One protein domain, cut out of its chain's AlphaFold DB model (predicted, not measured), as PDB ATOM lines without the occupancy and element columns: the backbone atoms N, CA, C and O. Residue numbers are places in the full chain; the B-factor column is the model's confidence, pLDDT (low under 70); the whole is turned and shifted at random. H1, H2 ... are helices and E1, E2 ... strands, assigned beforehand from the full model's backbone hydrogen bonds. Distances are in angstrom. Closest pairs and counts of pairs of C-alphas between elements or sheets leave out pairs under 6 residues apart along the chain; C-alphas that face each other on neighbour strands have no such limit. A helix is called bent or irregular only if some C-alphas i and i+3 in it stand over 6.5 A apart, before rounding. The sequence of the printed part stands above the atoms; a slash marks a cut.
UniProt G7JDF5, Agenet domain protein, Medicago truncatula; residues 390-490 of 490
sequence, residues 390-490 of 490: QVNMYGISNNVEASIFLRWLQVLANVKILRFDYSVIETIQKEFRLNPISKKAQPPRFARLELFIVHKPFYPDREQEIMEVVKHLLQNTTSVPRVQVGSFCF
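What this domain is: This is residues 390 to 490 of the 490 residues of the protein "Agenet domain protein" of Medicago truncatula (UniProt G7JDF5). A wall of four parallel strands has the helices gathered on one side and its other face bare. H4 packs over E3 and E4, H2 runs away from the sheet between H1 and H4, and short H3 lies farthest out beyond H2. The 101 printed residues have four named helices and four named strands, in the chain order E1 H1 E2 H2 H3 E3 H4 E4, and the sheet order is E1 E2 E3 E4. The class is mixed, helices and strands; the whole is compact, with a radius of gyration of the C-alphas of 12.7 A and spans of 33 by 30 by 20 A.

How they stand to each other: E1, residues 390 to 394, is an edge strand, parallel to E2, residues 417 to 421; N 393 and O 419 are 2.8 A apart, within hydrogen-bond range. H1, residues 399 to 411, is not on the sheet. E2 is parallel to E3, residues 451 to 456, with N 420 and O 453 at 2.9 A. H2, residues 422 to 434, only grazes the sheet, with residues 422 to 425. It is the hub, touching three helices. H2 touches H1 with residues 427 to 431 alone, about perpendicular at 73 degrees; the closest C-alphas, of Ala 402 and Ile 428, are 5.6 A apart. H2 and H3, residues 436 to 440, touch only at the corner, closest at the C-alphas of Phe 432 and Lys 439, 5.2 A. H4, residues 463 to 474, touches H2 about perpendicular at 74 degrees, with its residues 465 to 469 alone; the closest C-alphas, of Ile 425 and Ile 466, are 6.3 A apart. H4 is on the sheet at a height of 10.1 A, over E3 and E4, the second edge strand, residues 482 to 487; this makes two layers, a helix on one face of a sheet. On the local plane H4 runs only just along the strands, at 29 degrees to E3. E3 and E4 are parallel, with N 454 and O 484 at 2.8 A. E1, H1, E2; E2, H2, H3, E3; and E3, H4, E4 are strand-helix-strand units, parallel neighbour strands with helices between, each with a right-handed crossover. Every O i to N i+4 pair is within hydrogen-bond range in H2 and H3, against 5 of 9 in H1 and 7 of 8 in H4.

Where its parts are: E1 begins at C-alpha 390 (322.598, 117.467, 231.620). H1 spans 20.0 A and is only just irregular, C-alphas 400 and 403 being 6.7 A apart. H2 spans 18.4 A, E3 15.9 A and H4 16.0 A. E4 spans 16.5 A and ends at C-alpha 487 (306.804, 106.866, 230.326).

The domain as a whole: The C-alphas farthest apart, of Ile 437 and Phe 490, are 38.0 A apart. The printed part has no cut and no long link. pLDDT is under 70 in residues 397 to 401, 438 to 440, 459 to 461 and 487 to 490.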
ATOM      1  N   GLN A 390     323.764 118.058 232.258       96.94
ATOM      2  CA  GLN A 390     322.598 117.467 231.620       96.94
ATOM      3  C   GLN A 390     322.593 117.700 230.112       96.94
ATOM      4  O   GLN A 390     322.798 118.817 229.640       96.94
ATOM      5  N   VAL A 391     322.290 116.639 229.366       94.81
ATOM      6  CA  VAL A 391     321.999 116.690 227.935       94.81
ATOM      7  C   VAL A 391     320.647 116.051 227.682       94.81
ATOM      8  O   VAL A 391     320.406 114.925 228.112       94.81
ATOM      9  N   ASN A 392     319.788 116.759 226.958       93.50
ATOM     10  CA  ASN A 392     318.480 116.271 226.552       93.50
ATOM     11  C   ASN A 392     318.382 116.260 225.027       93.50
ATOM     12  O   ASN A 392     318.662 117.275 224.392       93.50
ATOM     13  N   MET A 393     317.973 115.136 224.448       89.31
ATOM     14  CA  MET A 393     317.751 114.998 223.010       89.31
ATOM     15  C   MET A 393     316.359 114.433 222.746       89.31
ATOM     16  O   MET A 393     315.994 113.399 223.305       89.31
ATOM     17  N   TYR A 394     315.600 115.102 221.885       87.56
ATOM     18  CA  TYR A 394     314.206 114.763 221.596       87.56
ATOM     19  C   TYR A 394     313.902 114.871 220.099       87.56
ATOM     20  O   TYR A 394     314.607 115.581 219.398       87.56
ATOM     21  N   GLY A 395     312.830 114.247 219.613       78.44
ATOM     22  CA  GLY A 395     312.176 114.534 218.327       78.44
ATOM     23  C   GLY A 395     312.971 114.248 217.046       78.44
ATOM     24  O   GLY A 395     312.694 114.868 216.020       78.44
ATOM     25  N   ILE A 396     313.966 113.362 217.077       72.19
ATOM     26  CA  ILE A 396     314.810 113.039 215.917       72.19
ATOM     27  C   ILE A 396     314.064 112.055 215.006       72.19
ATOM     28  O   ILE A 396     313.683 110.980 215.461       72.19
ATOM     29  N   SER A 397     313.854 112.399 213.728       63.50
ATOM     30  CA  SER A 397     313.002 111.602 212.821       63.50
ATOM     31  C   SER A 397     313.637 111.202 211.480       63.50
ATOM     32  O   SER A 397     313.085 110.341 210.788       63.50
ATOM     33  N   ASN A 398     314.806 111.748 211.103       63.41
ATOM     34  CA  ASN A 398     315.416 111.507 209.787       63.41
ATOM     35  C   ASN A 398     316.800 110.831 209.842       63.41
ATOM     36  O   ASN A 398     317.659 111.161 210.655       63.41
ATOM     37  N   ASN A 399     317.062 109.935 208.879       58.88
ATOM     38  CA  ASN A 399     318.292 109.124 208.815       58.88
ATOM     39  C   ASN A 399     319.582 109.949 208.667       58.88
ATOM     40  O   ASN A 399     320.608 109.586 209.232       58.88
ATOM     41  N   VAL A 400     319.545 111.057 207.911       59.62
ATOM     42  CA  VAL A 400     320.725 111.922 207.690       59.62
ATOM     43  C   VAL A 400     321.267 112.457 209.019       59.62
ATOM     44  O   VAL A 400     322.470 112.654 209.175       59.62
ATOM     45  N   GLU A 401     320.386 112.637 209.997       65.00
ATOM     46  CA  GLU A 401     320.702 113.267 211.270       65.00
ATOM     47  C   GLU A 401     321.367 112.276 212.246       65.00
ATOM     48  O   GLU A 401     322.225 112.665 213.035       65.00
ATOM     49  N   ALA A 402     321.064 110.976 212.151       71.94
ATOM     50  CA  ALA A 402     321.518 109.948 213.097       71.94
ATOM     51  C   ALA A 402     323.049 109.868 213.239       71.94
ATOM     52  O   ALA A 402     323.590 109.875 214.346       71.94
ATOM     53  N   SER A 403     323.761 109.820 212.108       73.75
ATOM     54  CA  SER A 403     325.228 109.743 212.088       73.75
ATOM     55  C   SER A 403     325.886 110.998 212.674       73.75
ATOM     56  O   SER A 403     326.943 110.921 213.302       73.75
ATOM     57  N   ILE A 404     325.241 112.153 212.509       73.81
ATOM     58  CA  ILE A 404     325.688 113.438 213.040       73.81
ATOM     59  C   ILE A 404     325.471 113.443 214.551       73.81
ATOM     60  O   ILE A 404     326.419 113.709 215.287       73.81
ATOM     61  N   PHE A 405     324.299 113.021 215.026       75.75
ATOM     62  CA  PHE A 405     324.014 112.886 216.455       75.75
ATOM     63  C   PHE A 405     324.980 111.940 217.173       75.75
ATOM     64  O   PHE A 405     325.487 112.285 218.238       75.75
ATOM     65  N   LEU A 406     325.320 110.789 216.582       78.94
ATOM     66  CA  LEU A 406     326.304 109.872 217.172       78.94
ATOM     67  C   LEU A 406     327.671 110.538 217.380       78.94
ATOM     68  O   LEU A 406     328.322 110.318 218.401       78.94
ATOM     69  N   ARG A 407     328.093 111.399 216.449       79.25
ATOM     70  CA  ARG A 407     329.325 112.176 216.610       79.25
ATOM     71  C   ARG A 407     329.170 113.305 217.634       79.25
ATOM     72  O   ARG A 407     330.115 113.582 218.366       79.25
ATOM     73  N   TRP A 408     327.991 113.921 217.752       80.69
ATOM     74  CA  TRP A 408     327.716 114.887 218.824       80.69
ATOM     75  C   TRP A 408     327.861 114.262 220.211       80.69
ATOM     76  O   TRP A 408     328.416 114.892 221.108       80.69
ATOM     77  N   LEU A 409     327.444 113.007 220.387       85.50
ATOM     78  CA  LEU A 409     327.621 112.305 221.660       85.50
ATOM     79  C   LEU A 409     329.095 112.154 222.063       85.50
ATOM     80  O   LEU A 409     329.385 112.125 223.257       85.50
ATOM     81  N   GLN A 410     330.028 112.116 221.104       83.19
ATOM     82  CA  GLN A 410     331.464 112.128 221.406       83.19
ATOM     83  C   GLN A 410     331.902 113.473 222.005       83.19
ATOM     84  O   GLN A 410     332.691 113.496 222.944       83.19
ATOM     85  N   VAL A 411     331.353 114.588 221.512       84.25
ATOM     86  CA  VAL A 411     331.621 115.939 222.041       84.25
ATOM     87  C   VAL A 411     330.978 116.145 223.418       84.25
ATOM     88  O   VAL A 411     331.540 116.818 224.277       84.25
ATOM     89  N   LEU A 412     329.818 115.530 223.654       87.81
ATOM     90  CA  LEU A 412     329.042 115.646 224.894       87.81
ATOM     91  C   LEU A 412     329.415 114.581 225.945       87.81
ATOM     92  O   LEU A 412     328.698 114.393 226.928       87.81
ATOM     93  N   ALA A 413     330.542 113.888 225.766       88.62
ATOM     94  CA  ALA A 413     330.924 112.723 226.563       88.62
ATOM     95  C   ALA A 413     331.176 113.005 228.064       88.62
ATOM     96  O   ALA A 413     331.163 112.084 228.884       88.62
ATOM     97  N   ASN A 414     331.378 114.269 228.451       89.12
ATOM     98  CA  ASN A 414     331.601 114.683 229.845       89.12
ATOM     99  C   ASN A 414     330.315 114.935 230.657       89.12
ATOM    100  O   ASN A 414     330.406 115.399 231.797       89.12
ATOM    101  N   VAL A 415     329.141 114.630 230.093       93.88
ATOM    102  CA  VAL A 415     327.827 114.788 230.735       93.88
ATOM    103  C   VAL A 415     327.614 113.823 231.914       93.88
ATOM    104  O   VAL A 415     328.133 112.707 231.901       93.88
ATOM    105  N   LYS A 416     326.807 114.224 232.909       95.56
ATOM    106  CA  LYS A 416     326.357 113.348 234.008       95.56
ATOM    107  C   LYS A 416     324.999 112.695 233.785       95.56
ATOM    108  O   LYS A 416     324.805 111.544 234.165       95.56
ATOM    109  N   ILE A 417     324.056 113.428 233.199       96.62
ATOM    110  CA  ILE A 417     322.697 112.967 232.928       96.62
ATOM    111  C   ILE A 417     322.407 113.094 231.437       96.62
ATOM    112  O   ILE A 417     322.372 114.201 230.900       96.62
ATOM    113  N   LEU A 418     322.154 111.967 230.782       95.12
ATOM    114  CA  LEU A 418     321.748 111.912 229.381       95.12
ATOM    115  C   LEU A 418     320.270 111.521 229.304       95.12
ATOM    116  O   LEU A 418     319.880 110.503 229.873       95.12
ATOM    117  N   ARG A 419     319.443 112.324 228.631       95.00
ATOM    118  CA  ARG A 419     318.013 112.049 228.428       95.00
ATOM    119  C   ARG A 419     317.688 111.968 226.951       95.00
ATOM    120  O   ARG A 419     317.910 112.945 226.243       95.00
ATOM    121  N   PHE A 420     317.116 110.851 226.520       92.50
ATOM    122  CA  PHE A 420     316.580 110.665 225.172       92.50
ATOM    123  C   PHE A 420     315.074 110.432 225.225       92.50
ATOM    124  O   PHE A 420     314.587 109.785 226.153       92.50
ATOM    125  N   ASP A 421     314.332 110.896 224.223       88.88
ATOM    126  CA  ASP A 421     313.054 110.256 223.907       88.88
ATOM    127  C   ASP A 421     313.242 109.042 222.991       88.88
ATOM    128  O   ASP A 421     314.319 108.752 222.464       88.88
ATOM    129  N   TYR A 422     312.149 108.314 222.807       87.19
ATOM    130  CA  TYR A 422     312.106 107.141 221.953       87.19
ATOM    131  C   TYR A 422     312.464 107.429 220.487       87.19
ATOM    132  O   TYR A 422     313.054 106.569 219.838       87.19
ATOM    133  N   SER A 423     312.171 108.624 219.968       85.69
ATOM    134  CA  SER A 423     312.467 108.966 218.568       85.69
ATOM    135  C   SER A 423     313.976 108.988 218.282       85.69
ATOM    136  O   SER A 423     314.428 108.520 217.233       85.69
ATOM    137  N   VAL A 424     314.781 109.421 219.262       86.69
ATOM    138  CA  VAL A 424     316.249 109.357 219.193       86.69
ATOM    139  C   VAL A 424     316.730 107.910 219.087       86.69
ATOM    140  O   VAL A 424     317.570 107.589 218.245       86.69
ATOM    141  N   ILE A 425     316.180 107.028 219.924       87.88
ATOM    142  CA  ILE A 425     316.530 105.605 219.942       87.88
ATOM    143  C   ILE A 425     316.172 104.937 218.615       87.88
ATOM    144  O   ILE A 425     317.015 104.257 218.025       87.88
ATOM    145  N   GLU A 426     314.950 105.160 218.127       86.12
ATOM    146  CA  GLU A 426     314.463 104.611 216.860       86.12
ATOM    147  C   GLU A 426     315.346 105.054 215.687       86.12
ATOM    148  O   GLU A 426     315.741 104.238 214.847       86.12
ATOM    149  N   THR A 427     315.740 106.330 215.665       84.81
ATOM    150  CA  THR A 427     316.607 106.870 214.615       84.81
ATOM    151  C   THR A 427     318.007 106.251 214.639       84.81
ATOM    152  O   THR A 427     318.517 105.847 213.590       84.81
ATOM    153  N   ILE A 428     318.623 106.098 215.817       85.88
ATOM    154  CA  ILE A 428     319.930 105.433 215.945       85.88
ATOM    155  C   ILE A 428     319.835 103.962 215.517       85.88
ATOM    156  O   ILE A 428     320.692 103.460 214.787       85.88
ATOM    157  N   GLN A 429     318.777 103.262 215.928       86.31
ATOM    158  CA  GLN A 429     318.573 101.864 215.559       86.31
ATOM    159  C   GLN A 429     318.417 101.699 214.043       86.31
ATOM    160  O   GLN A 429     318.981 100.776 213.449       86.31
ATOM    161  N   LYS A 430     317.679 102.608 213.399       83.88
ATOM    162  CA  LYS A 430     317.514 102.638 211.945       83.88
ATOM    163  C   LYS A 430     318.841 102.893 211.230       83.88
ATOM    164  O   LYS A 430     319.137 102.191 210.264       83.88
ATOM    165  N   GLU A 431     319.674 103.801 211.735       83.06
ATOM    166  CA  GLU A 431     321.028 104.037 211.215       83.06
ATOM    167  C   GLU A 431     321.918 102.795 211.340       83.06
ATOM    168  O   GLU A 431     322.595 102.425 210.386       83.06
ATOM    169  N   PHE A 432     321.864 102.072 212.462       85.12
ATOM    170  CA  PHE A 432     322.610 100.817 212.615       85.12
ATOM    171  C   PHE A 432     322.170  99.712 211.651       85.12
ATOM    172  O   PHE A 432     322.989  98.861 211.297       85.12
ATOM    173  N   ARG A 433     320.898  99.706 211.231       82.88
ATOM    174  CA  ARG A 433     320.375  98.764 210.229       82.88
ATOM    175  C   ARG A 433     320.795  99.151 208.811       82.88
ATOM    176  O   ARG A 433     321.171  98.277 208.038       82.88
ATOM    177  N   LEU A 434     320.719 100.439 208.475       82.62
ATOM    178  CA  LEU A 434     320.991 100.943 207.124       82.62
ATOM    179  C   LEU A 434     322.485 101.106 206.834       82.62
ATOM    180  O   LEU A 434     322.909 100.924 205.696       82.62
ATOM    181  N   ASN A 435     323.284 101.418 207.853       79.31
ATOM    182  CA  ASN A 435     324.714 101.653 207.733       79.31
ATOM    183  C   ASN A 435     325.493 100.849 208.794       79.31
ATOM    184  O   ASN A 435     325.834 101.360 209.866       79.31
ATOM    185  N   PRO A 436     325.837  99.579 208.505       72.50
ATOM    186  CA  PRO A 436     326.564  98.720 209.441       72.50
ATOM    187  C   PRO A 436     327.945  99.261 209.843       72.50
ATOM    188  O   PRO A 436     328.498  98.831 210.854       72.50
ATOM    189  N   ILE A 437     328.512 100.195 209.070       72.38
ATOM    190  CA  ILE A 437     329.774 100.873 209.391       72.38
ATOM    191  C   ILE A 437     329.569 101.830 210.574       72.38
ATOM    192  O   ILE A 437     330.415 101.864 211.464       72.38
ATOM    193  N   SER A 438     328.426 102.523 210.654       69.12
ATOM    194  CA  SER A 438     328.066 103.386 211.790       69.12
ATOM    195  C   SER A 438     327.974 102.599 213.102       69.12
ATOM    196  O   SER A 438     328.413 103.089 214.136       69.12
ATOM    197  N   LYS A 439     327.501 101.344 213.059       66.69
ATOM    198  CA  LYS A 439     327.490 100.429 214.220       66.69
ATOM    199  C   LYS A 439     328.895  99.954 214.632       66.69
ATOM    200  O   LYS A 439     329.096  99.522 215.762       66.69
ATOM    201  N   LYS A 440     329.864  99.983 213.710       64.25
ATOM    202  CA  LYS A 440     331.272  99.627 213.966       64.25
ATOM    203  C   LYS A 440     332.127 100.829 214.373       64.25
ATOM    204  O   LYS A 440     333.258 100.629 214.815       64.25
ATOM    205  N   ALA A 441     331.627 102.054 214.205       70.75
ATOM    206  CA  ALA A 441     332.299 103.253 214.689       70.75
ATOM    207  C   ALA A 441     332.426 103.197 216.219       70.75
ATOM    208  O   ALA A 441     331.570 102.627 216.894       70.75
ATOM    209  N   GLN A 442     333.499 103.770 216.771       71.75
ATOM    210  CA  GLN A 442     333.696 103.730 218.217       71.75
ATOM    211  C   GLN A 442     332.591 104.527 218.936       71.75
ATOM    212  O   GLN A 442     332.458 105.732 218.678       71.75
ATOM    213  N   PRO A 443     331.817 103.887 219.837       79.50
ATOM    214  CA  PRO A 443     330.809 104.583 220.616       79.50
ATOM    215  C   PRO A 443     331.463 105.596 221.568       79.50
ATOM    216  O   PRO A 443     332.642 105.446 221.924       79.50
ATOM    217  N   PRO A 444     330.718 106.638 221.975       82.25
ATOM    218  CA  PRO A 444     331.216 107.669 222.876       82.25
ATOM    219  C   PRO A 444     331.752 107.067 224.180       82.25
ATOM    220  O   PRO A 444     331.180 106.143 224.757       82.25
ATOM    221  N   ARG A 445     332.868 107.615 224.665       88.00
ATOM    222  CA  ARG A 445     333.446 107.248 225.959       88.00
ATOM    223  C   ARG A 445     332.957 108.220 227.020       88.00
ATOM    224  O   ARG A 445     333.614 109.224 227.284       88.00
ATOM    225  N   PHE A 446     331.819 107.921 227.641       90.38
ATOM    226  CA  PHE A 446     331.322 108.766 228.720       90.38
ATOM    227  C   PHE A 446     332.191 108.606 229.980       90.38
ATOM    228  O   PHE A 446     332.373 107.506 230.511       90.38
ATOM    229  N   ALA A 447     332.778 109.705 230.447       86.56
ATOM    230  CA  ALA A 447     333.685 109.688 231.601       86.56
ATOM    231  C   ALA A 447     332.955 109.917 232.934       86.56
ATOM    232  O   ALA A 447     333.422 109.468 233.976       86.56
ATOM    233  N   ARG A 448     331.819 110.627 232.901       92.06
ATOM    234  CA  ARG A 448     331.108 111.131 234.090       92.06
ATOM    235  C   ARG A 448     329.625 110.774 234.119       92.06
ATOM    236  O   ARG A 448     328.910 111.276 234.977       92.06
ATOM    237  N   LEU A 449     329.158 109.965 233.172       94.75
ATOM    238  CA  LEU A 449     327.743 109.636 233.056       94.75
ATOM    239  C   LEU A 449     327.304 108.816 234.273       94.75
ATOM    240  O   LEU A 449     327.803 107.722 234.509       94.75
ATOM    241  N   GLU A 450     326.360 109.360 235.030       95.44
ATOM    242  CA  GLU A 450     325.792 108.769 236.243       95.44
ATOM    243  C   GLU A 450     324.390 108.200 235.970       95.44
ATOM    244  O   GLU A 450     323.998 107.186 236.556       95.44
ATOM    245  N   LEU A 451     323.634 108.839 235.068       96.25
ATOM    246  CA  LEU A 451     322.238 108.519 234.783       96.25
ATOM    247  C   LEU A 451     321.918 108.660 233.287       96.25
ATOM    248  O   LEU A 451     322.109 109.722 232.697       96.25
ATOM    249  N   PHE A 452     321.368 107.605 232.687       95.38
ATOM    250  CA  PHE A 452     320.826 107.614 231.329       95.38
ATOM    251  C   PHE A 452     319.320 107.328 231.388       95.38
ATOM    252  O   PHE A 452     318.902 106.236 231.770       95.38
ATOM    253  N   ILE A 453     318.503 108.318 231.032       94.88
ATOM    254  CA  ILE A 453     317.044 108.209 230.970       94.88
ATOM    255  C   ILE A 453     316.595 108.086 229.514       94.88
ATOM    256  O   ILE A 453     317.007 108.875 228.661       94.88
ATOM    257  N   VAL A 454     315.702 107.138 229.248       92.44
ATOM    258  CA  VAL A 454     314.978 107.024 227.982       92.44
ATOM    259  C   VAL A 454     313.480 107.142 228.244       92.44
ATOM    260  O   VAL A 454     312.888 106.316 228.944       92.44
ATOM    261  N   HIS A 455     312.857 108.159 227.656       88.81
ATOM    262  CA  HIS A 455     311.415 108.357 227.697       88.81
ATOM    263  C   HIS A 455     310.739 107.518 226.608       88.81
ATOM    264  O   HIS A 455     310.954 107.759 225.417       88.81
ATOM    265  N   LYS A 456     309.919 106.535 227.004       79.69
ATOM    266  CA  LYS A 456     309.196 105.651 226.075       79.69
ATOM    267  C   LYS A 456     307.734 106.083 225.849       79.69
ATOM    268  O   LYS A 456     307.113 106.607 226.776       79.69
ATOM    269  N   PRO A 457     307.166 105.859 224.646       71.88
ATOM    270  CA  PRO A 457     305.739 106.037 224.387       71.88
ATOM    271  C   PRO A 457     304.898 105.020 225.177       71.88
ATOM    272  O   PRO A 457     305.405 103.999 225.642       71.88
ATOM    273  N   PHE A 458     303.597 105.288 225.308       71.12
ATOM    274  CA  PHE A 458     302.671 104.464 226.096       71.12
ATOM    275  C   PHE A 458     302.433 103.043 225.533       71.12
ATOM    276  O   PHE A 458     301.991 102.180 226.285       71.12
ATOM    277  N   TYR A 459     302.737 102.772 224.255       64.94
ATOM    278  CA  TYR A 459     302.511 101.479 223.580       64.94
ATOM    279  C   TYR A 459     303.459 101.294 222.373       64.94
ATOM    280  O   TYR A 459     303.782 102.301 221.738       64.94
ATOM    281  N   PRO A 460     303.805 100.060 221.934       65.81
ATOM    282  CA  PRO A 460     303.964  98.810 222.688       65.81
ATOM    283  C   PRO A 460     305.335  98.748 223.396       65.81
ATOM    284  O   PRO A 460     306.180  99.626 223.217       65.81
ATOM    285  N   ASP A 461     305.564  97.707 224.199       67.00
ATOM    286  CA  ASP A 461     306.815  97.532 224.940       67.00
ATOM    287  C   ASP A 461     307.996  97.207 224.007       67.00
ATOM    288  O   ASP A 461     308.120  96.106 223.474       67.00
ATOM    289  N   ARG A 462     308.847  98.210 223.774       76.38
ATOM    290  CA  ARG A 462     310.053  98.147 222.928       76.38
ATOM    291  C   ARG A 462     311.331  98.127 223.768       76.38
ATOM    292  O   ARG A 462     312.398  98.495 223.284       76.38
ATOM    293  N   GLU A 463     311.241  97.750 225.043       82.31
ATOM    294  CA  GLU A 463     312.349  97.874 225.993       82.31
ATOM    295  C   GLU A 463     313.604  97.115 225.543       82.31
ATOM    296  O   GLU A 463     314.709  97.637 225.664       82.31
ATOM    297  N   GLN A 464     313.453  95.945 224.916       84.19
ATOM    298  CA  GLN A 464     314.590  95.215 224.353       84.19
ATOM    299  C   GLN A 464     315.306  96.010 223.247       84.19
ATOM    300  O   GLN A 464     316.531  96.123 223.278       84.19
ATOM    301  N   GLU A 465     314.555  96.602 222.314       83.69
ATOM    302  CA  GLU A 465     315.102  97.426 221.227       83.69
ATOM    303  C   GLU A 465     315.816  98.672 221.778       83.69
ATOM    304  O   GLU A 465     316.916  99.014 221.335       83.69
ATOM    305  N   ILE A 466     315.233  99.305 222.802       88.19
ATOM    306  CA  ILE A 466     315.839 100.441 223.508       88.19
ATOM    307  C   ILE A 466     317.158 100.024 224.161       88.19
ATOM    308  O   ILE A 466     318.187 100.683 223.988       88.19
ATOM    309  N   MET A 467     317.147  98.906 224.885       89.94
ATOM    310  CA  MET A 467     318.311  98.430 225.621       89.94
ATOM    311  C   MET A 467     319.452  97.982 224.706       89.94
ATOM    312  O   MET A 467     320.608  98.087 225.111       89.94
ATOM    313  N   GLU A 468     319.184  97.527 223.480       89.81
ATOM    314  CA  GLU A 468     320.232  97.253 222.487       89.81
ATOM    315  C   GLU A 468     321.024  98.516 222.122       89.81
ATOM    316  O   GLU A 468     322.259  98.498 222.137       89.81
ATOM    317  N   VAL A 469     320.326  99.623 221.844       89.69
ATOM    318  CA  VAL A 469     320.958 100.910 221.518       89.69
ATOM    319  C   VAL A 469     321.696 101.470 222.730       89.69
ATOM    320  O   VAL A 469     322.863 101.847 222.615       89.69
ATOM    321  N   VAL A 470     321.060 101.468 223.905       91.62
ATOM    322  CA  VAL A 470     321.673 101.952 225.153       91.62
ATOM    323  C   VAL A 470     322.942 101.166 225.476       91.62
ATOM    324  O   VAL A 470     323.987 101.768 225.724       91.62
ATOM    325  N   LYS A 471     322.897  99.828 225.410       90.56
ATOM    326  CA  LYS A 471     324.079  98.987 225.637       90.56
ATOM    327  C   LYS A 471     325.195  99.325 224.664       90.56
ATOM    328  O   LYS A 471     326.333  99.403 225.104       90.56
ATOM    329  N   HIS A 472     324.884  99.538 223.382       89.69
ATOM    330  CA  HIS A 472     325.881  99.906 222.380       89.69
ATOM    331  C   HIS A 472     326.541 101.263 222.675       89.69
ATOM    332  O   HIS A 472     327.766 101.361 222.652       89.69
ATOM    333  N   LEU A 473     325.756 102.286 223.022       90.00
ATOM    334  CA  LEU A 473     326.286 103.610 223.368       90.00
ATOM    335  C   LEU A 473     327.170 103.586 224.621       90.00
ATOM    336  O   LEU A 473     328.106 104.373 224.721       90.00
ATOM    337  N   LEU A 474     326.896 102.680 225.563       91.56
ATOM    338  CA  LEU A 474     327.623 102.586 226.828       91.56
ATOM    339  C   LEU A 474     328.876 101.695 226.782       91.56
ATOM    340  O   LEU A 474     329.607 101.680 227.770       91.56
ATOM    341  N   GLN A 475     329.174 101.002 225.674       89.19
ATOM    342  CA  GLN A 475     330.243  99.979 225.601       89.19
ATOM    343  C   GLN A 475     331.628 100.470 226.047       89.19
ATOM    344  O   GLN A 475     332.390  99.697 226.617       89.19
ATOM    345  N   ASN A 476     331.943 101.747 225.813       86.75
ATOM    346  CA  ASN A 476     333.238 102.349 226.147       86.75
ATOM    347  C   ASN A 476     333.217 103.167 227.452       86.75
ATOM    348  O   ASN A 476     334.192 103.851 227.770       86.75
ATOM    349  N   THR A 477     332.108 103.152 228.193       86.81
ATOM    350  CA  THR A 477     331.916 103.973 229.396       86.81
ATOM    351  C   THR A 477     332.724 103.414 230.564       86.81
ATOM    352  O   THR A 477     332.763 102.211 230.795       86.81
ATOM    353  N   THR A 478     333.382 104.299 231.313       74.75
ATOM    354  CA  THR A 478     334.305 103.905 232.397       74.75
ATOM    355  C   THR A 478     333.610 103.431 233.677       74.75
ATOM    356  O   THR A 478     334.180 102.628 234.410       74.75
ATOM    357  N   SER A 479     332.386 103.893 233.940       80.94
ATOM    358  CA  SER A 479     331.537 103.456 235.053       80.94
ATOM    359  C   SER A 479     330.148 103.095 234.530       80.94
ATOM    360  O   SER A 479     329.677 103.702 233.576       80.94
ATOM    361  N   VAL A 480     329.496 102.080 235.102       84.06
ATOM    362  CA  VAL A 480     328.158 101.669 234.646       84.06
ATOM    363  C   VAL A 480     327.129 102.673 235.184       84.06
ATOM    364  O   VAL A 480     326.915 102.699 236.400       84.06
ATOM    365  N   PRO A 481     326.488 103.503 234.335       91.62
ATOM    366  CA  PRO A 481     325.493 104.460 234.797       91.62
ATOM    367  C   PRO A 481     324.199 103.748 235.196       91.62
ATOM    368  O   PRO A 481     323.890 102.651 234.720       91.62
ATOM    369  N   ARG A 482     323.380 104.411 236.015       94.00
ATOM    370  CA  ARG A 482     321.990 103.990 236.217       94.00
ATOM    371  C   ARG A 482     321.219 104.228 234.921       94.00
ATOM    372  O   ARG A 482     321.279 105.323 234.369       94.00
ATOM    373  N   VAL A 483     320.481 103.227 234.452       93.31
ATOM    374  CA  VAL A 483     319.610 103.349 233.277       93.31
ATOM    375  C   VAL A 483     318.159 103.340 233.743       93.31
ATOM    376  O   VAL A 483     317.765 102.466 234.512       93.31
ATOM    377  N   GLN A 484     317.377 104.321 233.300       91.62
ATOM    378  CA  GLN A 484     315.945 104.418 233.572       91.62
ATOM    379  C   GLN A 484     315.181 104.463 232.254       91.62
ATOM    380  O   GLN A 484     315.422 105.336 231.424       91.62
ATOM    381  N   VAL A 485     314.237 103.544 232.077       87.56
ATOM    382  CA  VAL A 485     313.317 103.532 230.938       87.56
ATOM    383  C   VAL A 485     311.907 103.695 231.494       87.56
ATOM    384  O   VAL A 485     311.466 102.893 232.311       87.56
ATOM    385  N   GLY A 486     311.206 104.754 231.097       80.62
ATOM    386  CA  GLY A 486     309.899 105.080 231.672       80.62
ATOM    387  C   GLY A 486     309.054 105.967 230.769       80.62
ATOM    388  O   GLY A 486     309.572 106.643 229.881       80.62
ATOM    389  N   SER A 487     307.741 105.942 230.971       67.19
ATOM    390  CA  SER A 487     306.804 106.866 230.326       67.19
ATOM    391  C   SER A 487     306.926 108.272 230.930       67.19
ATOM    392  O   SER A 487     307.302 108.424 232.091       67.19
ATOM    393  N   PHE A 488     306.619 109.314 230.147       58.38
ATOM    394  CA  PHE A 488     306.448 110.669 230.687       58.38
ATOM    395  C   PHE A 488     305.361 110.642 231.774       58.38
ATOM    396  O   PHE A 488     304.200 110.355 231.479       58.38
ATOM    397  N   CYS A 489     305.718 110.960 233.018       38.31
ATOM    398  CA  CYS A 489     304.774 111.589 233.935       38.31
ATOM    399  C   CYS A 489     304.902 113.093 233.686       38.31
ATOM    400  O   CYS A 489     305.996 113.632 233.858       38.31
ATOM    401  N   PHE A 490     303.832 113.716 233.186       33.12
ATOM    402  CA  PHE A 490     303.724 115.174 233.125       33.12
ATOM    403  C   PHE A 490     303.786 115.785 234.523       33.12
ATOM    404  O   PHE A 490     303.231 115.152 235.454       33.12
TER     405      PHE A 490